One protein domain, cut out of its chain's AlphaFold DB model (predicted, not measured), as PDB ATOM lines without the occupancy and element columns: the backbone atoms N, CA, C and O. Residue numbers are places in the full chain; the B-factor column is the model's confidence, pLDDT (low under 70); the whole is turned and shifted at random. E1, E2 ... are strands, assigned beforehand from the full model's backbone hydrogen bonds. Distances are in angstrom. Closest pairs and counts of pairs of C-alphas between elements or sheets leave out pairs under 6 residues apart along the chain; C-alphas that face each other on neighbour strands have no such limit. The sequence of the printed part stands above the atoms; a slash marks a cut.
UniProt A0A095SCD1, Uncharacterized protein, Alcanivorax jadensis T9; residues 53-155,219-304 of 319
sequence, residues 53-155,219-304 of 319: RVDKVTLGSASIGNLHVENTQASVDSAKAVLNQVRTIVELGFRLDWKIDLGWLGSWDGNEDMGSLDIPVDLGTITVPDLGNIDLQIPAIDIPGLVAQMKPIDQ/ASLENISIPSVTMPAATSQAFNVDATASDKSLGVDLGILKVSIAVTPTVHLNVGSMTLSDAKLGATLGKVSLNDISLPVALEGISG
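AT A GLANCE: This is residues 53 to 155 and 219 to 304 of the 319 residues of an uncharacterized protein of Alcanivorax jadensis T9 (UniProt A0A095SCD1). A long, narrow, bent ribbon of antiparallel strands is made of three sheets set end to end: E3, E4, E8, E9, E10 and E11 at one end, E2, E5, E7, E12 and E13 in the middle, and E6, E1 and E14 at the other end. E1, E2 and E3 run one after another along the ribbon; E4, E5 and E6 run back on one side of them, and E10 to E14 on the other. The printed part has 189 residues, with 14 named strands, E1 to E14 along the chain, and no named helix: its class is all strand. The smallest sheet has the order E6, E1, E14; the two larger sheets are branched and strongly twisted. The whole is an extended rod, with a radius of gyration of the C-alphas of 32.1 A and spans of 115 by 39 by 20 A.

HOW THE PARTS SIT: In the largest sheet, E3, residues 79 to 101, has E4, residues 107 to 131, on one side, and E10, residues 257 to 271, and E11, residues 273 to 277, on the other side. E3 and E4 form a hairpin, their directions at 168 degrees, with N 92 and O 117 2.8 A apart. Within hydrogen-bond range are N 91 of E3 and O 266 of E10, 2.8 A apart, and N 82 of E3 and O 275 of E11, 2.9 A apart. On the other side of E10 from E3 are E8, residues 239 to 244, with N 241 and O 269 2.9 A apart, and E9, residues 248 to 253, with N 252 and O 259 2.8 A apart; E9 and E10 form a hairpin. E2, residues 61 to 77, runs on into E3 at 15 degrees. E2 has E5, residues 134 to 150, on one side, with N 67 and O 143 2.9 A apart. On its other side are E12, residues 280 to 284, with N 75 and O 282 3.0 A apart, and E13, residues 287 to 294, with N 68 and O 289 3.0 A apart. E7, residues 221 to 225, is beside E5, with N 222 and O 149 2.9 A apart. In the last sheet E1, residues 53 to 59, is the inner strand; N 58 and O 298 of E14, residues 297 to 303, are 2.8 A apart, as are N 57 and O 153 of E6, residues 153 to 155.

IN THESE COORDINATES: E1 begins at C-alpha 53, (79.111, 87.343, 73.225). E3 is 56.6 A long, ending at C-alpha 101, (94.343, 68.137, 174.272); E4 is 52.0 A, E10 45.2 A, E5 36.5 A and E2 33.4 A. E2 bends by 89 degrees at residue 71 and E4 by 98 degrees at residue 125. E14 ends at C-alpha 303, (79.766, 90.179, 68.814).

THE WHOLE: The two C-alphas farthest apart, those of Leu 105 and Gly 304, are 115.3 A apart. Residues 156 to 218 are not printed; C-alphas 155 and 219 are 12.4 A apart across the cut. E7 to E8 is a long link. Mean pLDDT of the printed part is 80.8; residues 71 to 78, 129 to 140, 145, 219 to 233 and 278 to 286 are under 70.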
ATOM      1  N   ARG A  53      77.887  87.670  72.495       84.38
ATOM      2  CA  ARG A  53      79.111  87.343  73.225       84.38
ATOM      3  C   ARG A  53      79.970  88.580  73.409       84.38
ATOM      4  O   ARG A  53      79.977  89.483  72.574       84.38
ATOM      5  N   VAL A  54      80.711  88.590  74.504       84.88
ATOM      6  CA  VAL A  54      81.772  89.554  74.769       84.88
ATOM      7  C   VAL A  54      83.050  88.765  74.988       84.88
ATOM      8  O   VAL A  54      83.123  87.947  75.907       84.88
ATOM      9  N   ASP A  55      84.047  88.989  74.138       84.56
ATOM     10  CA  ASP A  55      85.311  88.253  74.202       84.56
ATOM     11  C   ASP A  55      86.038  88.504  75.523       84.56
ATOM     12  O   ASP A  55      86.580  87.569  76.114       84.56
ATOM     13  N   LYS A  56      86.013  89.750  76.013       84.44
ATOM     14  CA  LYS A  56      86.664  90.119  77.269       84.44
ATOM     15  C   LYS A  56      85.948  91.260  77.980       84.44
ATOM     16  O   LYS A  56      85.667  92.306  77.399       84.44
ATOM     17  N   VAL A  57      85.708  91.080  79.273       84.50
ATOM     18  CA  VAL A  57      85.244  92.124  80.189       84.50
ATOM     19  C   VAL A  57      86.395  92.491  81.111       84.50
ATOM     20  O   VAL A  57      86.737  91.754  82.038       84.50
ATOM     21  N   THR A  58      87.001  93.643  80.859       81.94
ATOM     22  CA  THR A  58      88.040  94.197  81.721       81.94
ATOM     23  C   THR A  58      87.370  94.909  82.894       81.94
ATOM     24  O   THR A  58      86.648  95.892  82.724       81.94
ATOM     25  N   LEU A  59      87.618  94.392  84.093       80.81
ATOM     26  CA  LEU A  59      87.164  94.958  85.355       80.81
ATOM     27  C   LEU A  59      88.344  95.707  85.979       80.81
ATOM     28  O   LEU A  59      89.427  95.139  86.115       80.81
ATOM     29  N   GLY A  60      88.177  96.993  86.284       74.12
ATOM     30  CA  GLY A  60      89.242  97.767  86.926       74.12
ATOM     31  C   GLY A  60      89.332  97.519  88.435       74.12
ATOM     32  O   GLY A  60      88.921  96.482  88.952       74.12
ATOM     33  N   SER A  61      89.875  98.489  89.166       78.69
ATOM     34  CA  SER A  61      89.896  98.433  90.629       78.69
ATOM     35  C   SER A  61      88.488  98.651  91.183       78.69
ATOM     36  O   SER A  61      87.871  99.678  90.893       78.69
ATOM     37  N   ALA A  62      88.000  97.711  91.994       78.75
ATOM     38  CA  ALA A  62      86.773  97.892  92.756       78.75
ATOM     39  C   ALA A  62      87.072  98.748  93.993       78.75
ATOM     40  O   ALA A  62      87.959  98.407  94.783       78.75
ATOM     41  N   SER A  63      86.331  99.843  94.175       78.44
ATOM     42  CA  SER A  63      86.282 100.549  95.457       78.44
ATOM     43  C   SER A  63      85.100 100.028  96.259       78.44
ATOM     44  O   SER A  63      83.968 100.063  95.771       78.44
ATOM     45  N   ILE A  64      85.355  99.576  97.479       80.56
ATOM     46  CA  ILE A  64      84.333  99.116  98.416       80.56
ATOM     47  C   ILE A  64      84.248 100.165  99.524       80.56
ATOM     48  O   ILE A  64      85.251 100.461 100.181       80.56
ATOM     49  N   GLY A  65      83.062 100.748  99.713       74.69
ATOM     50  CA  GLY A  65      82.859 101.813 100.693       74.69
ATOM     51  C   GLY A  65      83.102 101.337 102.123       74.69
ATOM     52  O   GLY A  65      83.943 101.900 102.829       74.69
ATOM     53  N   ASN A  66      82.397 100.276 102.528       75.50
ATOM     54  CA  ASN A  66      82.499  99.709 103.871       75.50
ATOM     55  C   ASN A  66      82.411  98.174 103.851       75.50
ATOM     56  O   ASN A  66      81.575  97.590 103.153       75.50
ATOM     57  N   LEU A  67      83.265  97.541 104.653       74.19
ATOM     58  CA  LEU A  67      83.195  96.136 105.023       74.19
ATOM     59  C   LEU A  67      82.589  96.026 106.424       74.19
ATOM     60  O   LEU A  67      83.243  96.364 107.411       74.19
ATOM     61  N   HIS A  68      81.364  95.516 106.503       77.62
ATOM     62  CA  HIS A  68      80.689  95.282 107.774       77.62
ATOM     63  C   HIS A  68      80.838  93.813 108.172       77.62
ATOM     64  O   HIS A  68      80.404  92.912 107.438       77.62
ATOM     65  N   VAL A  69      81.481  93.583 109.319       72.56
ATOM     66  CA  VAL A  69      81.740  92.251 109.875       72.56
ATOM     67  C   VAL A  69      80.957  92.081 111.169       72.56
ATOM     68  O   VAL A  69      81.148  92.842 112.115       72.56
ATOM     69  N   GLU A  70      80.120  91.049 111.226       74.75
ATOM     70  CA  GLU A  70      79.324  90.699 112.407       74.75
ATOM     71  C   GLU A  70      79.916  89.490 113.143       74.75
ATOM     72  O   GLU A  70      80.452  88.566 112.519       74.75
ATOM     73  N   ASN A  71      79.724  89.455 114.467       58.94
ATOM     74  CA  ASN A  71      80.063  88.324 115.340       58.94
ATOM     75  C   ASN A  71      81.540  87.918 115.256       58.94
ATOM     76  O   ASN A  71      81.875  86.761 114.994       58.94
ATOM     77  N   THR A  72      82.431  88.884 115.476       62.12
ATOM     78  CA  THR A  72      83.871  88.632 115.412       62.12
ATOM     79  C   THR A  72      84.376  88.147 116.766       62.12
ATOM     80  O   THR A  72      84.228  88.832 117.780       62.12
ATOM     81  N   GLN A  73      84.999  86.968 116.773       61.12
ATOM     82  CA  GLN A  73      85.855  86.533 117.874       61.12
ATOM     83  C   GLN A  73      87.249  87.079 117.611       61.12
ATOM     84  O   GLN A  73      87.836  86.799 116.560       61.12
ATOM     85  N   ALA A  74      87.746  87.883 118.545       63.50
ATOM     86  CA  ALA A  74      89.067  88.465 118.449       63.50
ATOM     87  C   ALA A  74      89.897  88.095 119.674       63.50
ATOM     88  O   ALA A  74      89.479  88.338 120.808       63.50
ATOM     89  N   SER A  75      91.085  87.545 119.427       58.94
ATOM     90  CA  SER A  75      92.121  87.433 120.446       58.94
ATOM     91  C   SER A  75      92.929  88.724 120.459       58.94
ATOM     92  O   SER A  75      93.368  89.201 119.404       58.94
ATOM     93  N   VAL A  76      93.119  89.286 121.648       65.50
ATOM     94  CA  VAL A  76      93.919  90.492 121.839       65.50
ATOM     95  C   VAL A  76      95.293  90.152 122.395       65.50
ATOM     96  O   VAL A  76      95.403  89.616 123.498       65.50
ATOM     97  N   ASP A  77      96.322  90.562 121.650       63.84
ATOM     98  CA  ASP A  77      97.717  90.525 122.082       63.84
ATOM     99  C   ASP A  77      98.279  91.937 122.279       63.84
ATOM    100  O   ASP A  77      98.049  92.839 121.466       63.84
ATOM    101  N   SER A  78      99.069  92.103 123.346       64.69
ATOM    102  CA  SER A  78      99.803  93.335 123.681       64.69
ATOM    103  C   SER A  78      98.921  94.572 123.887       64.69
ATOM    104  O   SER A  78      99.326  95.685 123.543       64.69
ATOM    105  N   ALA A  79      97.727  94.406 124.455       74.25
ATOM    106  CA  ALA A  79      96.883  95.548 124.765       74.25
ATOM    107  C   ALA A  79      97.271  96.212 126.084       74.25
ATOM    108  O   ALA A  79      97.761  95.581 127.024       74.25
ATOM    109  N   LYS A  80      96.991  97.509 126.162       82.06
ATOM    110  CA  LYS A  80      97.077  98.282 127.399       82.06
ATOM    111  C   LYS A  80      95.676  98.456 127.954       82.06
ATOM    112  O   LYS A  80      94.793  98.907 127.225       82.06
ATOM    113  N   ALA A  81      95.488  98.143 129.233       86.25
ATOM    114  CA  ALA A  81      94.279  98.533 129.948       86.25
ATOM    115  C   ALA A  81      94.562  99.668 130.921       86.25
ATOM    116  O   ALA A  81      95.546  99.658 131.664       86.25
ATOM    117  N   VAL A  82      93.641 100.620 130.945       89.12
ATOM    118  CA  VAL A  82      93.579 101.678 131.945       89.12
ATOM    119  C   VAL A  82      92.278 101.509 132.711       89.12
ATOM    120  O   VAL A  82      91.195 101.616 132.136       89.12
ATOM    121  N   LEU A  83      92.388 101.230 134.007       90.25
ATOM    122  CA  LEU A  83      91.273 101.199 134.943       90.25
ATOM    123  C   LEU A  83      91.118 102.594 135.545       90.25
ATOM    124  O   LEU A  83      92.042 103.115 136.172       90.25
ATOM    125  N   ASN A  84      89.953 103.201 135.360       90.62
ATOM    126  CA  ASN A  84      89.639 104.532 135.856       90.62
ATOM    127  C   ASN A  84      88.756 104.450 137.102       90.62
ATOM    128  O   ASN A  84      87.805 103.666 137.151       90.62
ATOM    129  N   GLN A  85      89.033 105.334 138.066       90.00
ATOM    130  CA  GLN A  85      88.258 105.482 139.303       90.00
ATOM    131  C   GLN A  85      88.186 104.177 140.106       90.00
ATOM    132  O   GLN A  85      87.105 103.720 140.479       90.00
ATOM    133  N   VAL A  86      89.347 103.569 140.334       91.19
ATOM    134  CA  VAL A  86      89.480 102.322 141.073       91.19
ATOM    135  C   VAL A  86      89.453 102.598 142.570       91.19
ATOM    136  O   VAL A  86      90.366 103.209 143.124       91.19
ATOM    137  N   ARG A  87      88.418 102.091 143.231       91.50
ATOM    138  CA  ARG A  87      88.294 102.069 144.690       91.50
ATOM    139  C   ARG A  87      88.387 100.632 145.161       91.50
ATOM    140  O   ARG A  87      87.818  99.751 144.520       91.50
ATOM    141  N   THR A  88      89.068 100.389 146.270       92.38
ATOM    142  CA  THR A  88      89.117  99.056 146.860       92.38
ATOM    143  C   THR A  88      88.819  99.083 148.352       92.38
ATOM    144  O   THR A  88      89.096 100.067 149.038       92.38
ATOM    145  N   ILE A  89      88.234  98.003 148.852       93.75
ATOM    146  CA  ILE A  89      88.101  97.728 150.279       93.75
ATOM    147  C   ILE A  89      88.817  96.410 150.533       93.75
ATOM    148  O   ILE A  89      88.520  95.405 149.890       93.75
ATOM    149  N   VAL A  90      89.779  96.425 151.450       93.88
ATOM    150  CA  VAL A  90      90.413  95.205 151.946       93.88
ATOM    151  C   VAL A  90      89.699  94.811 153.230       93.88
ATOM    152  O   VAL A  90      89.880  95.463 154.255       93.88
ATOM    153  N   GLU A  91      88.893  93.762 153.162       95.56
ATOM    154  CA  GLU A  91      88.280  93.118 154.316       95.56
ATOM    155  C   GLU A  91      89.259  92.085 154.892       95.56
ATOM    156  O   GLU A  91      89.794  91.231 154.181       95.56
ATOM    157  N   LEU A  92      89.517  92.154 156.193       95.25
ATOM    158  CA  LEU A  92      90.289  91.156 156.928       95.25
ATOM    159  C   LEU A  92      89.342  90.393 157.851       95.25
ATOM    160  O   LEU A  92      88.978  90.916 158.901       95.25
ATOM    161  N   GLY A  93      88.952  89.176 157.473       95.25
ATOM    162  CA  GLY A  93      88.145  88.290 158.318       95.25
ATOM    163  C   GLY A  93      89.018  87.542 159.321       95.25
ATOM    164  O   GLY A  93      89.962  86.859 158.917       95.25
ATOM    165  N   PHE A  94      88.725  87.663 160.614       96.06
ATOM    166  CA  PHE A  94      89.504  87.058 161.692       96.06
ATOM    167  C   PHE A  94      88.800  85.831 162.254       96.06
ATOM    168  O   PHE A  94      87.602  85.839 162.523       96.06
ATOM    169  N   ARG A  95      89.575  84.779 162.489       96.38
ATOM    170  CA  ARG A  95      89.073  83.498 162.965       96.38
ATOM    171  C   ARG A  95      89.980  82.947 164.056       96.38
ATOM    172  O   ARG A  95      91.195  82.899 163.871       96.38
ATOM    173  N   LEU A  96      89.407  82.536 165.182       95.62
ATOM    174  CA  LEU A  96      90.125  81.887 166.273       95.62
ATOM    175  C   LEU A  96      89.922  80.380 166.199       95.62
ATOM    176  O   LEU A  96      88.868  79.866 166.566       95.62
ATOM    177  N   ASP A  97      90.974  79.672 165.828       95.75
ATOM    178  CA  ASP A  97      91.035  78.222 165.894       95.75
ATOM    179  C   ASP A  97      91.701  77.820 167.220       95.75
ATOM    180  O   ASP A  97      92.826  78.235 167.523       95.75
ATOM    181  N   TRP A  98      91.031  77.010 168.037       95.81
ATOM    182  CA  TRP A  98      91.582  76.530 169.305       95.81
ATOM    183  C   TRP A  98      91.415  75.023 169.452       95.81
ATOM    184  O   TRP A  98      90.458  74.423 168.971       95.81
ATOM    185  N   LYS A  99      92.368  74.401 170.146       95.88
ATOM    186  CA  LYS A  99      92.327  72.988 170.502       95.88
ATOM    187  C   LYS A  99      92.933  72.766 171.876       95.88
ATOM    188  O   LYS A  99      94.058  73.177 172.142       95.88
ATOM    189  N   ILE A 100      92.205  72.062 172.723       94.31
ATOM    190  CA  ILE A 100      92.655  71.558 174.011       94.31
ATOM    191  C   ILE A 100      92.848  70.049 173.876       94.31
ATOM    192  O   ILE A 100      91.958  69.330 173.419       94.31
ATOM    193  N   ASP A 101      94.016  69.560 174.264       92.25
ATOM    194  CA  ASP A 101      94.343  68.137 174.272       92.25
ATOM    195  C   ASP A 101      94.893  67.757 175.647       92.25
ATOM    196  O   ASP A 101      95.999  68.142 176.031       92.25
ATOM    197  N   LEU A 102      94.087  67.024 176.417       91.12
ATOM    198  CA  LEU A 102      94.445  66.550 177.754       91.12
ATOM    199  C   LEU A 102      94.856  65.065 177.736       91.12
ATOM    200  O   LEU A 102      94.850  64.397 178.776       91.12
ATOM    201  N   GLY A 103      95.199  64.526 176.561       88.94
ATOM    202  CA  GLY A 103      95.606  63.139 176.380       88.94
ATOM    203  C   GLY A 103      94.475  62.162 176.702       88.94
ATOM    204  O   GLY A 103      93.484  62.074 175.981       88.94
ATOM    205  N   TRP A 104      94.608  61.412 177.800       86.81
ATOM    206  CA  TRP A 104      93.643  60.374 178.197       86.81
ATOM    207  C   TRP A 104      92.287  60.929 178.656       86.81
ATOM    208  O   TRP A 104      91.310  60.183 178.694       86.81
ATOM    209  N   LEU A 105      92.220  62.220 178.999       87.69
ATOM    210  CA  LEU A 105      90.982  62.907 179.380       87.69
ATOM    211  C   LEU A 105      90.142  63.348 178.169       87.69
ATOM    212  O   LEU A 105      88.983  63.717 178.350       87.69
ATOM    213  N   GLY A 106      90.701  63.285 176.956       89.94
ATOM    214  CA  GLY A 106      90.045  63.691 175.716       89.94
ATOM    215  C   GLY A 106      90.631  64.959 175.096       89.94
ATOM    216  O   GLY A 106      91.533  65.599 175.647       89.94
ATOM    217  N   SER A 107      90.108  65.303 173.919       93.62
ATOM    218  CA  SER A 107      90.464  66.508 173.178       93.62
ATOM    219  C   SER A 107      89.207  67.229 172.707       93.62
ATOM    220  O   SER A 107      88.214  66.594 172.351       93.62
ATOM    221  N   TRP A 108      89.274  68.554 172.726       95.00
ATOM    222  CA  TRP A 108      88.224  69.458 172.285       95.00
ATOM    223  C   TRP A 108      88.846  70.487 171.365       95.00
ATOM    224  O   TRP A 108      89.916  71.009 171.662       95.00
ATOM    225  N   ASP A 109      88.170  70.800 170.280       94.69
ATOM    226  CA  ASP A 109      88.549  71.881 169.392       94.69
ATOM    227  C   ASP A 109      87.324  72.707 169.031       94.69
ATOM    228  O   ASP A 109      86.177  72.296 169.239       94.69
ATOM    229  N   GLY A 110      87.591  73.910 168.557       94.31
ATOM    230  CA  GLY A 110      86.564  74.828 168.138       94.31
ATOM    231  C   GLY A 110      87.138  75.920 167.263       94.31
ATOM    232  O   GLY A 110      88.345  76.167 167.222       94.31
ATOM    233  N   ASN A 111      86.220  76.564 166.566       94.44
ATOM    234  CA  ASN A 111      86.501  77.681 165.704       94.44
ATOM    235  C   ASN A 111      85.503  78.804 166.014       94.44
ATOM    236  O   ASN A 111      84.297  78.564 165.957       94.44
ATOM    237  N   GLU A 112      86.006  79.995 166.323       95.19
ATOM    238  CA  GLU A 112      85.202  81.180 166.619       95.19
ATOM    239  C   GLU A 112      85.451  82.265 165.566       95.19
ATOM    240  O   GLU A 112      86.597  82.633 165.293       95.19
ATOM    241  N   ASP A 113      84.377  82.794 164.984       94.81
ATOM    242  CA  ASP A 113      84.448  83.976 164.127       94.81
ATOM    243  C   ASP A 113      84.677  85.213 165.004       94.81
ATOM    244  O   ASP A 113      83.903  85.508 165.916       94.81
ATOM    245  N   MET A 114      85.769  85.925 164.745       93.81
ATOM    246  CA  MET A 114      86.143  87.120 165.497       93.81
ATOM    247  C   MET A 114      85.666  88.412 164.812       93.81
ATOM    248  O   MET A 114      85.967  89.505 165.299       93.81
ATOM    249  N   GLY A 115      84.927  88.296 163.705       93.69
ATOM    250  CA  GLY A 115      84.471  89.397 162.868       93.69
ATOM    251  C   GLY A 115      85.502  89.821 161.824       93.69
ATOM    252  O   GLY A 115      86.550  89.194 161.649       93.69
ATOM    253  N   SER A 116      85.210  90.919 161.127       94.81
ATOM    254  CA  SER A 116      86.074  91.459 160.080       94.81
ATOM    255  C   SER A 116      86.417  92.937 160.264       94.81
ATOM    256  O   SER A 116      85.757  93.677 161.001       94.81
ATOM    257  N   LEU A 117      87.515  93.349 159.631       94.00
ATOM    258  CA  LEU A 117      87.971  94.734 159.566       94.00
ATOM    259  C   LEU A 117      88.052  95.189 158.111       94.00
ATOM    260  O   LEU A 117      88.866  94.665 157.353       94.00
ATOM    261  N   ASP A 118      87.298  96.233 157.780       94.38
ATOM    262  CA  ASP A 118      87.324  96.855 156.460       94.38
ATOM    263  C   ASP A 118      88.321  98.009 156.410       94.38
ATOM    264  O   ASP A 118      88.257  98.966 157.188       94.38
ATOM    265  N   ILE A 119      89.233  97.941 155.445       93.06
ATOM    266  CA  ILE A 119      90.247  98.961 155.202       93.06
ATOM    267  C   ILE A 119      90.007  99.543 153.804       93.06
ATOM    268  O   ILE A 119      90.356  98.903 152.807       93.06
ATOM    269  N   PRO A 120      89.415 100.746 153.689       88.56
ATOM    270  CA  PRO A 120      89.250 101.394 152.396       88.56
ATOM    271  C   PRO A 120      90.606 101.876 151.871       88.56
ATOM    272  O   PRO A 120      91.376 102.519 152.588       88.56
ATOM    273  N   VAL A 121      90.878 101.606 150.598       87.50
ATOM    274  CA  VAL A 121      92.063 102.091 149.886       87.50
ATOM    275  C   VAL A 121      91.614 102.685 148.550       87.50
ATOM    276  O   VAL A 121      90.943 102.037 147.747       87.50
ATOM    277  N   ASP A 122      91.974 103.941 148.302       83.25
ATOM    278  CA  ASP A 122      91.762 104.571 146.999       83.25
ATOM    279  C   ASP A 122      92.993 104.331 146.123       83.25
ATOM    280  O   ASP A 122      94.115 104.667 146.512       83.25
ATOM    281  N   LEU A 123      92.786 103.709 144.963       83.75
ATOM    282  CA  LEU A 123      93.858 103.380 144.024       83.75
ATOM    283  C   LEU A 123      93.884 104.336 142.824       83.75
ATOM    284  O   LEU A 123      94.842 104.312 142.053       83.75
ATOM    285  N   GLY A 124      92.870 105.195 142.660       86.75
ATOM    286  CA  GLY A 124      92.809 106.160 141.567       86.75
ATOM    287  C   GLY A 124      92.778 105.498 140.184       86.75
ATOM    288  O   GLY A 124      91.861 104.744 139.865       86.75
ATOM    289  N   THR A 125      93.753 105.819 139.332       86.00
ATOM    290  CA  THR A 125      93.885 105.233 137.990       86.00
ATOM    291  C   THR A 125      94.995 104.194 137.985       86.00
ATOM    292  O   THR A 125      96.136 104.502 138.331       86.00
ATOM    293  N   ILE A 126      94.673 102.979 137.538       85.25
ATOM    294  CA  ILE A 126      95.635 101.880 137.420       85.25
ATOM    295  C   ILE A 126      95.885 101.602 135.943       85.25
ATOM    296  O   ILE A 126      94.956 101.322 135.187       85.25
ATOM    297  N   THR A 127      97.151 101.628 135.545       83.19
ATOM    298  CA  THR A 127      97.579 101.162 134.225       83.19
ATOM    299  C   THR A 127      98.087  99.739 134.359       83.19
ATOM    300  O   THR A 127      99.025  99.493 135.117       83.19
ATOM    301  N   VAL A 128      97.491  98.815 133.611       82.12
ATOM    302  CA  VAL A 128      97.967  97.436 133.497       82.12
ATOM    303  C   VAL A 128      98.722  97.323 132.171       82.12
ATOM    304  O   VAL A 128      98.085  97.284 131.111       82.12
ATOM    305  N   PRO A 129     100.069  97.361 132.199       62.47
ATOM    306  CA  PRO A 129     100.859  97.123 131.006       62.47
ATOM    307  C   PRO A 129     100.783  95.636 130.644       62.47
ATOM    308  O   PRO A 129     100.896  94.777 131.513       62.47
ATOM    309  N   ASP A 130     100.599  95.364 129.355       67.75
ATOM    310  CA  ASP A 130     100.703  94.040 128.736       67.75
ATOM    311  C   ASP A 130      99.620  93.031 129.139       67.75
ATOM    312  O   ASP A 130      99.864  92.006 129.776       67.75
ATOM    313  N   LEU A 131      98.402  93.292 128.665       68.81
ATOM    314  CA  LEU A 131      97.357  92.282 128.593       68.81
ATOM    315  C   LEU A 131      97.506  91.462 127.305       68.81
ATOM    316  O   LEU A 131      97.472  92.002 126.196       68.81
ATOM    317  N   GLY A 132      97.661  90.151 127.463       64.19
ATOM    318  CA  GLY A 132      97.638  89.172 126.376       64.19
ATOM    319  C   GLY A 132      96.580  88.103 126.625       64.19
ATOM    320  O   GLY A 132      96.141  87.918 127.763       64.19
ATOM    321  N   ASN A 133      96.189  87.398 125.564       62.44
ATOM    322  CA  ASN A 133      95.233  86.286 125.596       62.44
ATOM    323  C   ASN A 133      93.856  86.653 126.177       62.44
ATOM    324  O   ASN A 133      93.270  85.883 126.939       62.44
ATOM    325  N   ILE A 134      93.336  87.831 125.829       68.06
ATOM    326  CA  ILE A 134      91.955  88.191 126.163       68.06
ATOM    327  C   ILE A 134      91.062  87.847 124.977       68.06
ATOM    328  O   ILE A 134      91.229  88.406 123.891       68.06
ATOM    329  N   ASP A 135      90.095  86.965 125.218       61.81
ATOM    330  CA  ASP A 135      89.016  86.686 124.278       61.81
ATOM    331  C   ASP A 135      87.969  87.798 124.370       61.81
ATOM    332  O   ASP A 135      87.289  87.963 125.388       61.81
ATOM    333  N   LEU A 136      87.833  88.572 123.295       67.69
ATOM    334  CA  LEU A 136      86.805  89.599 123.182       67.69
ATOM    335  C   LEU A 136      85.711  89.155 122.216       67.69
ATOM    336  O   LEU A 136      85.970  88.739 121.084       67.69
ATOM    337  N   GLN A 137      84.465  89.321 122.653       63.53
ATOM    338  CA  GLN A 137      83.306  89.254 121.774       63.53
ATOM    339  C   GLN A 137      83.017  90.652 121.238       63.53
ATOM    340  O   GLN A 137      82.572  91.528 121.983       63.53
ATOM    341  N   ILE A 138      83.282  90.864 119.948       67.81
ATOM    342  CA  ILE A 138      83.020  92.139 119.280       67.81
ATOM    343  C   ILE A 138      81.755  91.982 118.422       67.81
ATOM    344  O   ILE A 138      81.771  91.197 117.466       67.81
ATOM    345  N   PRO A 139      80.657  92.704 118.734       61.03
ATOM    346  CA  PRO A 139      79.391  92.548 118.018       61.03
ATOM    347  C   PRO A 139      79.498  92.880 116.527       61.03
ATOM    348  O   PRO A 139      79.027  92.106 115.694       61.03
ATOM    349  N   ALA A 140      80.141  94.005 116.197       69.44
ATOM    350  CA  ALA A 140      80.333  94.448 114.825       69.44
ATOM    351  C   ALA A 140      81.597  95.306 114.667       69.44
ATOM    352  O   ALA A 140      81.984  96.025 115.591       69.44
ATOM    353  N   ILE A 141      82.217  95.233 113.486       72.56
ATOM    354  CA  ILE A 141      83.338  96.083 113.068       72.56
ATOM    355  C   ILE A 141      83.051  96.598 111.655       72.56
ATOM    356  O   ILE A 141      82.730  95.814 110.762       72.56
ATOM    357  N   ASP A 142      83.218  97.905 111.460       72.06
ATOM    358  CA  ASP A 142      83.160  98.566 110.157       72.06
ATOM    359  C   ASP A 142      84.575  98.936 109.699       72.06
ATOM    360  O   ASP A 142      85.300  99.646 110.402       72.06
ATOM    361  N   ILE A 143      84.977  98.448 108.523       74.44
ATOM    362  CA  ILE A 143      86.288  98.731 107.928       74.44
ATOM    363  C   ILE A 143      86.084  99.534 106.635       74.44
ATOM    364  O   ILE A 143      85.640  98.971 105.627       74.44
ATOM    365  N   PRO A 144      86.410 100.841 106.628       72.44
ATOM    366  CA  PRO A 144      86.231 101.684 105.454       72.44
ATOM    367  C   PRO A 144      87.391 101.569 104.458       72.44
ATOM    368  O   PRO A 144      88.530 101.269 104.826       72.44
ATOM    369  N   GLY A 145      87.113 101.919 103.198       67.62
ATOM    370  CA  GLY A 145      88.151 102.219 102.204       67.62
ATOM    371  C   GLY A 145      88.887 100.995 101.663       67.62
ATOM    372  O   GLY A 145      90.094 101.047 101.427       67.62
ATOM    373  N   LEU A 146      88.166  99.893 101.469       73.31
ATOM    374  CA  LEU A 146      88.744  98.660 100.959       73.31
ATOM    375  C   LEU A 146      88.907  98.744  99.432       73.31
ATOM    376  O   LEU A 146      87.980  99.113  98.706       73.31
ATOM    377  N   VAL A 147      90.097  98.398  98.939       71.38
ATOM    378  CA  VAL A 147      90.400  98.349  97.502       71.38
ATOM    379  C   VAL A 147      90.734  96.914  97.125       71.38
ATOM    380  O   VAL A 147      91.575  96.279  97.766       71.38
ATOM    381  N   ALA A 148      90.083  96.415  96.078       73.44
ATOM    382  CA  ALA A 148      90.329  95.083  95.540       73.44
ATOM    383  C   ALA A 148      90.484  95.133  94.019       73.44
ATOM    384  O   ALA A 148      89.829  95.928  93.335       73.44
ATOM    385  N   GLN A 149      91.341  94.270  93.478       76.06
ATOM    386  CA  GLN A 149      91.427  94.062  92.039       76.06
ATOM    387  C   GLN A 149      90.495  92.919  91.639       76.06
ATOM    388  O   GLN A 149      90.501  91.844  92.237       76.06
ATOM    389  N   MET A 150      89.675  93.166  90.624       74.06
ATOM    390  CA  MET A 150      88.787  92.165  90.046       74.06
ATOM    391  C   MET A 150      89.491  91.500  88.864       74.06
ATOM    392  O   MET A 150      90.064  92.186  88.015       74.06
ATOM    393  N   LYS A 151      89.425  90.172  88.774       78.69
ATOM    394  CA  LYS A 151      89.925  89.466  87.591       78.69
ATOM    395  C   LYS A 151      89.030  89.765  86.372       78.69
ATOM    396  O   LYS A 151      87.807  89.784  86.530       78.69
ATOM    397  N   PRO A 152      89.592  89.976  85.165       80.56
ATOM    398  CA  PRO A 152      88.797  90.074  83.944       80.56
ATOM    399  C   PRO A 152      87.929  88.830  83.725       80.56
ATOM    400  O   PRO A 152      88.342  87.717  84.057       80.56
ATOM    401  N   ILE A 153      86.746  89.023  83.144       84.31
ATOM    402  CA  ILE A 153      85.875  87.920  82.729       84.31
ATOM    403  C   ILE A 153      86.107  87.690  81.239       84.31
ATOM    404  O   ILE A 153      85.763  88.536  80.414       84.31
ATOM    405  N   ASP A 154      86.684  86.544  80.902       82.50
ATOM    406  CA  ASP A 154      86.885  86.138  79.516       82.50
ATOM    407  C   ASP A 154      85.651  85.384  78.997       82.50
ATOM    408  O   ASP A 154      85.026  84.605  79.720       82.50
ATOM    409  N   GLN A 155      85.320  85.602  77.723       81.69
ATOM    410  CA  GLN A 155      84.279  84.880  76.984       81.69
ATOM    411  C   GLN A 155      82.893  84.922  77.648       81.69
ATOM    412  O   GLN A 155      82.211  83.901  77.786       81.69
ATOM    413  N   ALA A 219      84.124  85.387  88.516       62.78
ATOM    414  CA  ALA A 219      84.325  86.641  89.243       62.78
ATOM    415  C   ALA A 219      84.979  86.369  90.616       62.78
ATOM    416  O   ALA A 219      84.336  85.844  91.526       62.78
ATOM    417  N   SER A 220      86.260  86.718  90.762       66.38
ATOM    418  CA  SER A 220      87.015  86.618  92.016       66.38
ATOM    419  C   SER A 220      87.681  87.945  92.375       66.38
ATOM    420  O   SER A 220      88.164  88.665  91.497       66.38
ATOM    421  N   LEU A 221      87.721  88.250  93.676       68.19
ATOM    422  CA  LEU A 221      88.511  89.350  94.224       68.19
ATOM    423  C   LEU A 221      89.931  88.851  94.493       68.19
ATOM    424  O   LEU A 221      90.122  87.863  95.204       68.19
ATOM    425  N   GLU A 222      90.918  89.556  93.954       67.38
ATOM    426  CA  GLU A 222      92.335  89.302  94.195       67.38
ATOM    427  C   GLU A 222      92.977  90.512  94.888       67.38
ATOM    428  O   GLU A 222      92.524  91.650  94.741       67.38
ATOM    429  N   ASN A 223      94.045  90.257  95.653       63.84
ATOM    430  CA  ASN A 223      94.867  91.285  96.304       63.84
ATOM    431  C   ASN A 223      94.073  92.270  97.183       63.84
ATOM    432  O   ASN A 223      94.260  93.483  97.105       63.84
ATOM    433  N   ILE A 224      93.193  91.750  98.045       64.19
ATOM    434  CA  ILE A 224      92.471  92.572  99.023       64.19
ATOM    435  C   ILE A 224      93.490  93.216  99.971       64.19
ATOM    436  O   ILE A 224      94.096  92.538 100.802       64.19
ATOM    437  N   SER A 225      93.672  94.528  99.847       58.19
ATOM    438  CA  SER A 225      94.507  95.304 100.760       58.19
ATOM    439  C   SER A 225      93.618  95.896 101.845       58.19
ATOM    440  O   SER A 225      92.888  96.858 101.604       58.19
ATOM    441  N   ILE A 226      93.653  95.294 103.034       62.09
ATOM    442  CA  ILE A 226      93.015  95.856 104.225       62.09
ATOM    443  C   ILE A 226      94.019  96.842 104.836       62.09
ATOM    444  O   ILE A 226      95.087  96.402 105.274       62.09
ATOM    445  N   PRO A 227      93.736  98.157 104.868       58.19
ATOM    446  CA  PRO A 227      94.588  99.086 105.596       58.19
ATOM    447  C   PRO A 227      94.655  98.642 107.059       58.19
ATOM    448  O   PRO A 227      93.652  98.219 107.626       58.19
ATOM    449  N   SER A 228      95.836  98.707 107.674       54.22
ATOM    450  CA  SER A 228      96.008  98.363 109.087       54.22
ATOM    451  C   SER A 228      95.087  99.236 109.943       54.22
ATOM    452  O   SER A 228      95.372 100.415 110.155       54.22
ATOM    453  N   VAL A 229      93.973  98.669 110.407       55.41
ATOM    454  CA  VAL A 229      93.020  99.366 111.268       55.41
ATOM    455  C   VAL A 229      93.492  99.181 112.702       55.41
ATOM    456  O   VAL A 229      93.530  98.063 113.215       55.41
ATOM    457  N   THR A 230      93.888 100.267 113.358       56.50
ATOM    458  CA  THR A 230      94.036 100.250 114.814       56.50
ATOM    459  C   THR A 230      92.639 100.126 115.405       56.50
ATOM    460  O   THR A 230      91.766 100.930 115.072       56.50
ATOM    461  N   MET A 231      92.405  99.122 116.255       62.75
ATOM    462  CA  MET A 231      91.118  99.005 116.934       62.75
ATOM    463  C   MET A 231      90.875 100.289 117.743       62.75
ATOM    464  O   MET A 231      91.767 100.696 118.497       62.75
ATOM    465  N   PRO A 232      89.715 100.953 117.597       62.59
ATOM    466  CA  PRO A 232      89.383 102.079 118.454       62.59
ATOM    467  C   PRO A 232      89.382 101.624 119.917       62.59
ATOM    468  O   PRO A 232      89.075 100.470 120.220       62.59
ATOM    469  N   ALA A 233      89.746 102.526 120.829       69.12
ATOM    470  CA  ALA A 233      89.801 102.201 122.247       69.12
ATOM    471  C   ALA A 233      88.431 101.695 122.732       69.12
ATOM    472  O   ALA A 233      87.418 102.383 122.586       69.12
ATOM    473  N   ALA A 234      88.396 100.494 123.306       73.88
ATOM    474  CA  ALA A 234      87.171  99.892 123.819       73.88
ATOM    475  C   ALA A 234      87.002 100.276 125.289       73.88
ATOM    476  O   ALA A 234      87.933 100.115 126.072       73.88
ATOM    477  N   THR A 235      85.831 100.784 125.675       80.44
ATOM    478  CA  THR A 235      85.553 101.176 127.065       80.44
ATOM    479  C   THR A 235      84.416 100.339 127.635       80.44
ATOM    480  O   THR A 235      83.377 100.174 127.000       80.44
ATOM    481  N   SER A 236      84.624  99.802 128.834       81.50
ATOM    482  CA  SER A 236      83.618  99.055 129.593       81.50
ATOM    483  C   SER A 236      82.785  99.965 130.499       81.50
ATOM    484  O   SER A 236      83.168 101.096 130.802       81.50
ATOM    485  N   GLN A 237      81.643  99.443 130.946       84.88
ATOM    486  CA  GLN A 237      80.865 100.029 132.040       84.88
ATOM    487  C   GLN A 237      81.541  99.764 133.392       84.88
ATOM    488  O   GLN A 237      82.480  98.972 133.478       84.88
ATOM    489  N   ALA A 238      81.042 100.404 134.449       87.38
ATOM    490  CA  ALA A 238      81.502 100.138 135.806       87.38
ATOM    491  C   ALA A 238      81.296  98.665 136.186       87.38
ATOM    492  O   ALA A 238      80.274  98.063 135.845       87.38
ATOM    493  N   PHE A 239      82.255  98.097 136.915       87.19
ATOM    494  CA  PHE A 239      82.202  96.708 137.360       87.19
ATOM    495  C   PHE A 239      82.841  96.535 138.739       87.19
ATOM    496  O   PHE A 239      83.661  97.345 139.173       87.19
ATOM    497  N   ASN A 240      82.446  95.454 139.414       89.69
ATOM    498  CA  ASN A 240      82.973  95.054 140.714       89.69
ATOM    499  C   ASN A 240      83.657  93.695 140.594       89.69
ATOM    500  O   ASN A 240      83.171  92.831 139.861       89.69
ATOM    501  N   VAL A 241      84.758  93.506 141.313       88.69
ATOM    502  CA  VAL A 241      85.485  92.236 141.381       88.69
ATOM    503  C   VAL A 241      85.883  91.978 142.819       88.69
ATOM    504  O   VAL A 241      86.508  92.833 143.437       88.69
ATOM    505  N   ASP A 242      85.595  90.778 143.302       90.38
ATOM    506  CA  ASP A 242      86.030  90.325 144.615       90.38
ATOM    507  C   ASP A 242      87.130  89.272 144.459       90.38
ATOM    508  O   ASP A 242      87.058  88.403 143.584       90.38
ATOM    509  N   ALA A 243      88.162  89.346 145.296       88.88
ATOM    510  CA  ALA A 243      89.252  88.379 145.319       88.88
ATOM    511  C   ALA A 243      89.624  88.022 146.761       88.88
ATOM    512  O   ALA A 243      90.054  88.880 147.527       88.88
ATOM    513  N   THR A 244      89.508  86.745 147.119       90.94
ATOM    514  CA  THR A 244      89.905  86.237 148.438       90.94
ATOM    515  C   THR A 244      91.286  85.597 148.352       90.94
ATOM    516  O   THR A 244      91.520  84.691 147.549       90.94
ATOM    517  N   ALA A 245      92.219  86.081 149.165       88.75
ATOM    518  CA  ALA A 245      93.551  85.511 149.301       88.75
ATOM    519  C   ALA A 245      93.549  84.326 150.279       88.75
ATOM    520  O   ALA A 245      92.622  84.132 151.057       88.75
ATOM    521  N   SER A 246      94.617  83.527 150.252       89.75
ATOM    522  CA  SER A 246      94.765  82.404 151.180       89.75
ATOM    523  C   SER A 246      94.904  82.871 152.626       89.75
ATOM    524  O   SER A 246      95.674  83.800 152.898       89.75
ATOM    525  N   ASP A 247      94.264  82.137 153.536       90.75
ATOM    526  CA  ASP A 247      94.357  82.340 154.978       90.75
ATOM    527  C   ASP A 247      95.818  82.448 155.438       90.75
ATOM    528  O   ASP A 247      96.701  81.667 155.052       90.75
ATOM    529  N   LYS A 248      96.074  83.421 156.308       91.56
ATOM    530  CA  LYS A 248      97.321  83.535 157.063       91.56
ATOM    531  C   LYS A 248      97.015  83.277 158.519       91.56
ATOM    532  O   LYS A 248      96.252  84.023 159.117       91.56
ATOM    533  N   SER A 249      97.613  82.238 159.089       92.19
ATOM    534  CA  SER A 249      97.451  81.922 160.500       92.19
ATOM    535  C   SER A 249      98.728  82.164 161.287       92.19
ATOM    536  O   SER A 249      99.842  81.920 160.820       92.19
ATOM    537  N   LEU A 250      98.549  82.655 162.505       93.62
ATOM    538  CA  LEU A 250      99.582  82.749 163.518       93.62
ATOM    539  C   LEU A 250      99.077  82.007 164.746       93.62
ATOM    540  O   LEU A 250      98.004  82.317 165.257       93.62
ATOM    541  N   GLY A 251      99.841  81.031 165.224       91.69
ATOM    542  CA  GLY A 251      99.443  80.238 166.374       91.69
ATOM    543  C   GLY A 251     100.576  79.925 167.324       91.69
ATOM    544  O   GLY A 251     101.754  79.983 166.967       91.69
ATOM    545  N   VAL A 252     100.184  79.590 168.545       93.25
ATOM    546  CA  VAL A 252     101.056  79.140 169.620       93.25
ATOM    547  C   VAL A 252     100.570  77.773 170.085       93.25
ATOM    548  O   VAL A 252      99.374  77.545 170.275       93.25
ATOM    549  N   ASP A 253     101.521  76.866 170.274       92.81
ATOM    550  CA  ASP A 253     101.309  75.548 170.861       92.81
ATOM    551  C   ASP A 253     101.948  75.514 172.252       92.81
ATOM    552  O   ASP A 253     103.161  75.677 172.396       92.81
ATOM    553  N   LEU A 254     101.121  75.334 173.279       91.12
ATOM    554  CA  LEU A 254     101.512  75.259 174.687       91.12
ATOM    555  C   LEU A 254     101.405  73.820 175.226       91.12
ATOM    556  O   LEU A 254     101.274  73.603 176.433       91.12
ATOM    557  N   GLY A 255     101.429  72.821 174.341       89.81
ATOM    558  CA  GLY A 255     101.344  71.403 174.677       89.81
ATOM    559  C   GLY A 255      99.900  70.935 174.816       89.81
ATOM    560  O   GLY A 255      99.394  70.241 173.940       89.81
ATOM    561  N   ILE A 256      99.231  71.325 175.905       90.88
ATOM    562  CA  ILE A 256      97.822  70.953 176.149       90.88
ATOM    563  C   ILE A 256      96.821  71.903 175.490       90.88
ATOM    564  O   ILE A 256      95.632  71.606 175.431       90.88
ATOM    565  N   LEU A 257      97.289  73.065 175.035       93.19
ATOM    566  CA  LEU A 257      96.478  74.099 174.411       93.19
ATOM    567  C   LEU A 257      97.191  74.590 173.155       93.19
ATOM    568  O   LEU A 257      98.322  75.067 173.219       93.19
ATOM    569  N   LYS A 258      96.488  74.522 172.033       95.12
ATOM    570  CA  LYS A 258      96.856  75.130 170.761       95.12
ATOM    571  C   LYS A 258      95.859  76.227 170.462       95.12
ATOM    572  O   LYS A 258      94.655  75.991 170.512       95.12
ATOM    573  N   VAL A 259      96.365  77.407 170.151       95.25
ATOM    574  CA  VAL A 259      95.540  78.534 169.721       95.25
ATOM    575  C   VAL A 259      96.180  79.131 168.487       95.25
ATOM    576  O   VAL A 259      97.374  79.426 168.496       95.25
ATOM    577  N   SER A 260      95.396  79.328 167.438       95.38
ATOM    578  CA  SER A 260      95.804  80.057 166.246       95.38
ATOM    579  C   SER A 260      94.746  81.060 165.838       95.38
ATOM    580  O   SER A 260      93.559  80.766 165.844       95.38
ATOM    581  N   ILE A 261      95.197  82.247 165.458       95.06
ATOM    582  CA  ILE A 261      94.368  83.262 164.825       95.06
ATOM    583  C   ILE A 261      94.655  83.189 163.332       95.06
ATOM    584  O   ILE A 261      95.804  83.359 162.919       95.06
ATOM    585  N   ALA A 262      93.631  82.923 162.534       94.88
ATOM    586  CA  ALA A 262      93.668  82.993 161.085       94.88
ATOM    587  C   ALA A 262      93.057  84.312 160.596       94.88
ATOM    588  O   ALA A 262      92.080  84.808 161.149       94.88
ATOM    589  N   VAL A 263      93.653  84.875 159.549       96.06
ATOM    590  CA  VAL A 263      93.171  86.049 158.826       96.06
ATOM    591  C   VAL A 263      92.915  85.652 157.387       96.06
ATOM    592  O   VAL A 263      93.824  85.152 156.720       96.06
ATOM    593  N   THR A 264      91.705  85.922 156.913       95.50
ATOM    594  CA  THR A 264      91.288  85.735 155.523       95.50
ATOM    595  C   THR A 264      91.184  87.110 154.867       95.50
ATOM    596  O   THR A 264      90.259  87.857 155.190       95.50
ATOM    597  N   PRO A 265      92.130  87.501 153.996       93.56
ATOM    598  CA  PRO A 265      92.058  88.774 153.294       93.56
ATOM    599  C   PRO A 265      91.128  88.652 152.084       93.56
ATOM    600  O   PRO A 265      91.393  87.846 151.191       93.56
ATOM    601  N   THR A 266      90.107  89.497 152.006       93.69
ATOM    602  CA  THR A 266      89.252  89.657 150.826       93.69
ATOM    603  C   THR A 266      89.394  91.076 150.289       93.69
ATOM    604  O   THR A 266      89.379  92.048 151.034       93.69
ATOM    605  N   VAL A 267      89.589  91.208 148.982       93.06
ATOM    606  CA  VAL A 267      89.704  92.491 148.290       93.06
ATOM    607  C   VAL A 267      88.449  92.699 147.460       93.06
ATOM    608  O   VAL A 267      88.194  91.921 146.546       93.06
ATOM    609  N   HIS A 268      87.716  93.768 147.748       92.94
ATOM    610  CA  HIS A 268      86.561  94.225 146.983       92.94
ATOM    611  C   HIS A 268      86.973  95.398 146.102       92.94
ATOM    612  O   HIS A 268      87.198  96.503 146.594       92.94
ATOM    613  N   LEU A 269      87.073  95.176 144.797       91.62
ATOM    614  CA  LEU A 269      87.471  96.176 143.815       91.62
ATOM    615  C   LEU A 269      86.237  96.749 143.110       91.62
ATOM    616  O   LEU A 269      85.482  96.013 142.482       91.62
ATOM    617  N   ASN A 270      86.069  98.068 143.143       91.00
ATOM    618  CA  ASN A 270      85.075  98.807 142.369       91.00
ATOM    619  C   ASN A 270      85.791  99.655 141.313       91.00
ATOM    620  O   ASN A 270      86.585 100.537 141.646       91.00
ATOM    621  N   VAL A 271      85.503  99.397 140.040       90.25
ATOM    622  CA  VAL A 271      86.114 100.095 138.903       90.25
ATOM    623  C   VAL A 271      85.037 100.889 138.175       90.25
ATOM    624  O   VAL A 271      84.008 100.335 137.792       90.25
ATOM    625  N   GLY A 272      85.267 102.188 137.961       87.62
ATOM    626  CA  GLY A 272      84.320 103.053 137.250       87.62
ATOM    627  C   GLY A 272      84.254 102.762 135.750       87.62
ATOM    628  O   GLY A 272      83.175 102.757 135.167       87.62
ATOM    629  N   SER A 273      85.402 102.508 135.122       87.38
ATOM    630  CA  SER A 273      85.487 101.998 133.748       87.38
ATOM    631  C   SER A 273      86.875 101.429 133.462       87.38
ATOM    632  O   SER A 273      87.864 101.838 134.069       87.38
ATOM    633  N   MET A 274      86.960 100.515 132.500       87.25
ATOM    634  CA  MET A 274      88.220 100.074 131.900       87.25
ATOM    635  C   MET A 274      88.257 100.466 130.430       87.25
ATOM    636  O   MET A 274      87.320 100.139 129.700       87.25
ATOM    637  N   THR A 275      89.351 101.091 130.005       86.06
ATOM    638  CA  THR A 275      89.644 101.378 128.599       86.06
ATOM    639  C   THR A 275      90.772 100.479 128.112       86.06
ATOM    640  O   THR A 275      91.839 100.449 128.720       86.06
ATOM    641  N   LEU A 276      90.542  99.770 127.009       81.69
ATOM    642  CA  LEU A 276      91.513  98.923 126.326       81.69
ATOM    643  C   LEU A 276      91.995  99.616 125.045       81.69
ATOM    644  O   LEU A 276      91.176 100.010 124.214       81.69
ATOM    645  N   SER A 277      93.309  99.742 124.871       78.50
ATOM    646  CA  SER A 277      93.939 100.360 123.697       78.50
ATOM    647  C   SER A 277      95.113  99.531 123.171       78.50
ATOM    648  O   SER A 277      95.606  98.634 123.852       78.50
ATOM    649  N   ASP A 278      95.578  99.857 121.963       69.25
ATOM    650  CA  ASP A 278      96.735  99.229 121.298       69.25
ATOM    651  C   ASP A 278      96.592  97.713 121.041       69.25
ATOM    652  O   ASP A 278      97.579  97.010 120.843       69.25
ATOM    653  N   ALA A 279      95.359  97.203 120.998       64.62
ATOM    654  CA  ALA A 279      95.083  95.795 120.739       64.62
ATOM    655  C   ALA A 279      95.421  95.405 119.292       64.62
ATOM    656  O   ALA A 279      94.888  95.986 118.338       64.62
ATOM    657  N   LYS A 280      96.252  94.371 119.121       63.12
ATOM    658  CA  LYS A 280      96.348  93.639 117.852       63.12
ATOM    659  C   LYS A 280      95.278  92.557 117.835       63.12
ATOM    660  O   LYS A 280      95.223  91.747 118.753       63.12
ATOM    661  N   LEU A 281      94.439  92.561 116.800       58.94
ATOM    662  CA  LEU A 281      93.351  91.598 116.653       58.94
ATOM    663  C   LEU A 281      93.782  90.446 115.747       58.94
ATOM    664  O   LEU A 281      93.990  90.635 114.547       58.94
ATOM    665  N   GLY A 282      93.860  89.247 116.317       56.94
ATOM    666  CA  GLY A 282      93.708  88.011 115.558       56.94
ATOM    667  C   GLY A 282      92.218  87.701 115.471       56.94
ATOM    668  O   GLY A 282      91.629  87.284 116.462       56.94
ATOM    669  N   ALA A 283      91.585  87.967 114.329       56.06
ATOM    670  CA  ALA A 283      90.141  87.804 114.171       56.06
ATOM    671  C   ALA A 283      89.811  86.665 113.204       56.06
ATOM    672  O   ALA A 283      90.283  86.652 112.065       56.06
ATOM    673  N   THR A 284      88.945  85.745 113.634       57.62
ATOM    674  CA  THR A 284      88.218  84.884 112.693       57.62
ATOM    675  C   THR A 284      86.952  85.633 112.302       57.62
ATOM    676  O   THR A 284      86.092  85.892 113.144       57.62
ATOM    677  N   LEU A 285      86.870  86.049 111.037       63.12
ATOM    678  CA  LEU A 285      85.740  86.830 110.542       63.12
ATOM    679  C   LEU A 285      84.501  85.934 110.446       63.12
ATOM    680  O   LEU A 285      84.559  84.846 109.872       63.12
ATOM    681  N   GLY A 286      83.394  86.404 111.022       63.62
ATOM    682  CA  GLY A 286      82.092  85.758 110.925       63.62
ATOM    683  C   GLY A 286      81.412  86.070 109.594       63.62
ATOM    684  O   GLY A 286      81.942  85.812 108.511       63.62
ATOM    685  N   LYS A 287      80.208  86.644 109.662       71.00
ATOM    686  CA  LYS A 287      79.497  87.081 108.458       71.00
ATOM    687  C   LYS A 287      80.112  88.384 107.958       71.00
ATOM    688  O   LYS A 287      80.210  89.356 108.702       71.00
ATOM    689  N   VAL A 288      80.484  88.395 106.683       71.62
ATOM    690  CA  VAL A 288      81.091  89.543 106.011       71.62
ATOM    691  C   VAL A 288      80.118  90.083 104.971       71.62
ATOM    692  O   VAL A 288      79.617  89.328 104.136       71.62
ATOM    693  N   SER A 289      79.855  91.389 105.011       75.94
ATOM    694  CA  SER A 289      79.054  92.086 104.003       75.94
ATOM    695  C   SER A 289      79.821  93.267 103.414       75.94
ATOM    696  O   SER A 289      80.517  93.995 104.121       75.94
ATOM    697  N   LEU A 290      79.717  93.415 102.095       78.44
ATOM    698  CA  LEU A 290      80.374  94.456 101.311       78.44
ATOM    699  C   LEU A 290      79.310  95.449 100.854       78.44
ATOM    700  O   LEU A 290      78.379  95.059 100.150       78.44
ATOM    701  N   ASN A 291      79.465  96.713 101.233       78.56
ATOM    702  CA  ASN A 291      78.546  97.783 100.858       78.56
ATOM    703  C   ASN A 291      79.226  98.773  99.899       78.56
ATOM    704  O   ASN A 291      80.442  98.978  99.959       78.56
ATOM    705  N   ASP A 292      78.426  99.380  99.018       79.12
ATOM    706  CA  ASP A 292      78.838 100.445  98.090       79.12
ATOM    707  C   ASP A 292      80.015 100.065  97.177       79.12
ATOM    708  O   ASP A 292      81.052 100.730  97.136       79.12
ATOM    709  N   ILE A 293      79.859  98.965  96.437       78.56
ATOM    710  CA  ILE A 293      80.860  98.511  95.467       78.56
ATOM    711  C   ILE A 293      80.741  99.342  94.184       78.56
ATOM    712  O   ILE A 293      79.706  99.322  93.517       78.56
ATOM    713  N   SER A 294      81.821 100.024  93.805       79.88
ATOM    714  CA  SER A 294      81.944 100.737  92.529       79.88
ATOM    715  C   SER A 294      83.119 100.189  91.727       79.88
ATOM    716  O   SER A 294      84.205  99.981  92.268       79.88
ATOM    717  N   LEU A 295      82.900  99.932  90.437       82.81
ATOM    718  CA  LEU A 295      83.865  99.268  89.567       82.81
ATOM    719  C   LEU A 295      83.749  99.798  88.130       82.81
ATOM    720  O   LEU A 295      82.668  99.702  87.541       82.81
ATOM    721  N   PRO A 296      84.833 100.317  87.525       82.12
ATOM    722  CA  PRO A 296      84.841 100.606  86.098       82.12
ATOM    723  C   PRO A 296      84.867  99.303  85.289       82.12
ATOM    724  O   PRO A 296      85.648  98.390  85.576       82.12
ATOM    725  N   VAL A 297      84.024  99.241  84.257       82.50
ATOM    726  CA  VAL A 297      83.865  98.082  83.372       82.50
ATOM    727  C   VAL A 297      84.141  98.503  81.933       82.50
ATOM    728  O   VAL A 297      83.560  99.473  81.448       82.50
ATOM    729  N   ALA A 298      85.001  97.754  81.245       84.06
ATOM    730  CA  ALA A 298      85.219  97.869  79.808       84.06
ATOM    731  C   ALA A 298      84.921  96.530  79.124       84.06
ATOM    732  O   ALA A 298      85.294  95.472  79.626       84.06
ATOM    733  N   LEU A 299      84.235  96.584  77.986       85.38
ATOM    734  CA  LEU A 299      83.848  95.417  77.196       85.38
ATOM    735  C   LEU A 299      84.600  95.452  75.865       85.38
ATOM    736  O   LEU A 299      84.545  96.450  75.146       85.38
ATOM    737  N   GLU A 300      85.285  94.364  75.537       86.00
ATOM    738  CA  GLU A 300      86.062  94.185  74.313       86.00
ATOM    739  C   GLU A 300      85.525  92.982  73.529       86.00
ATOM    740  O   GLU A 300      85.109  91.978  74.111       86.00
ATOM    741  N   GLY A 301      85.528  93.088  72.195       80.94
ATOM    742  CA  GLY A 301      85.088  92.001  71.314       80.94
ATOM    743  C   GLY A 301      83.604  91.659  71.465       80.94
ATOM    744  O   GLY A 301      83.230  90.501  71.625       80.94
ATOM    745  N   ILE A 302      82.740  92.678  71.460       83.06
ATOM    746  CA  ILE A 302      81.288  92.472  71.478       83.06
ATOM    747  C   ILE A 302      80.859  91.979  70.094       83.06
ATOM    748  O   ILE A 302      80.997  92.697  69.102       83.06
ATOM    749  N   SER A 303      80.311  90.770  70.033       80.56
ATOM    750  CA  SER A 303      79.766  90.179  68.814       80.56
ATOM    751  C   SER A 303      78.347  89.682  69.060       80.56
ATOM    752  O   SER A 303      78.059  89.062  70.077       80.56
ATOM    753  N   GLY A 304      77.440  89.986  68.136       78.62
ATOM    754  CA  GLY A 304      76.059  89.506  68.151       78.62
ATOM    755  C   GLY A 304      75.763  88.707  66.888       78.62
ATOM    756  O   GLY A 304      76.392  88.917  65.851       78.62
TER     757      GLY A 304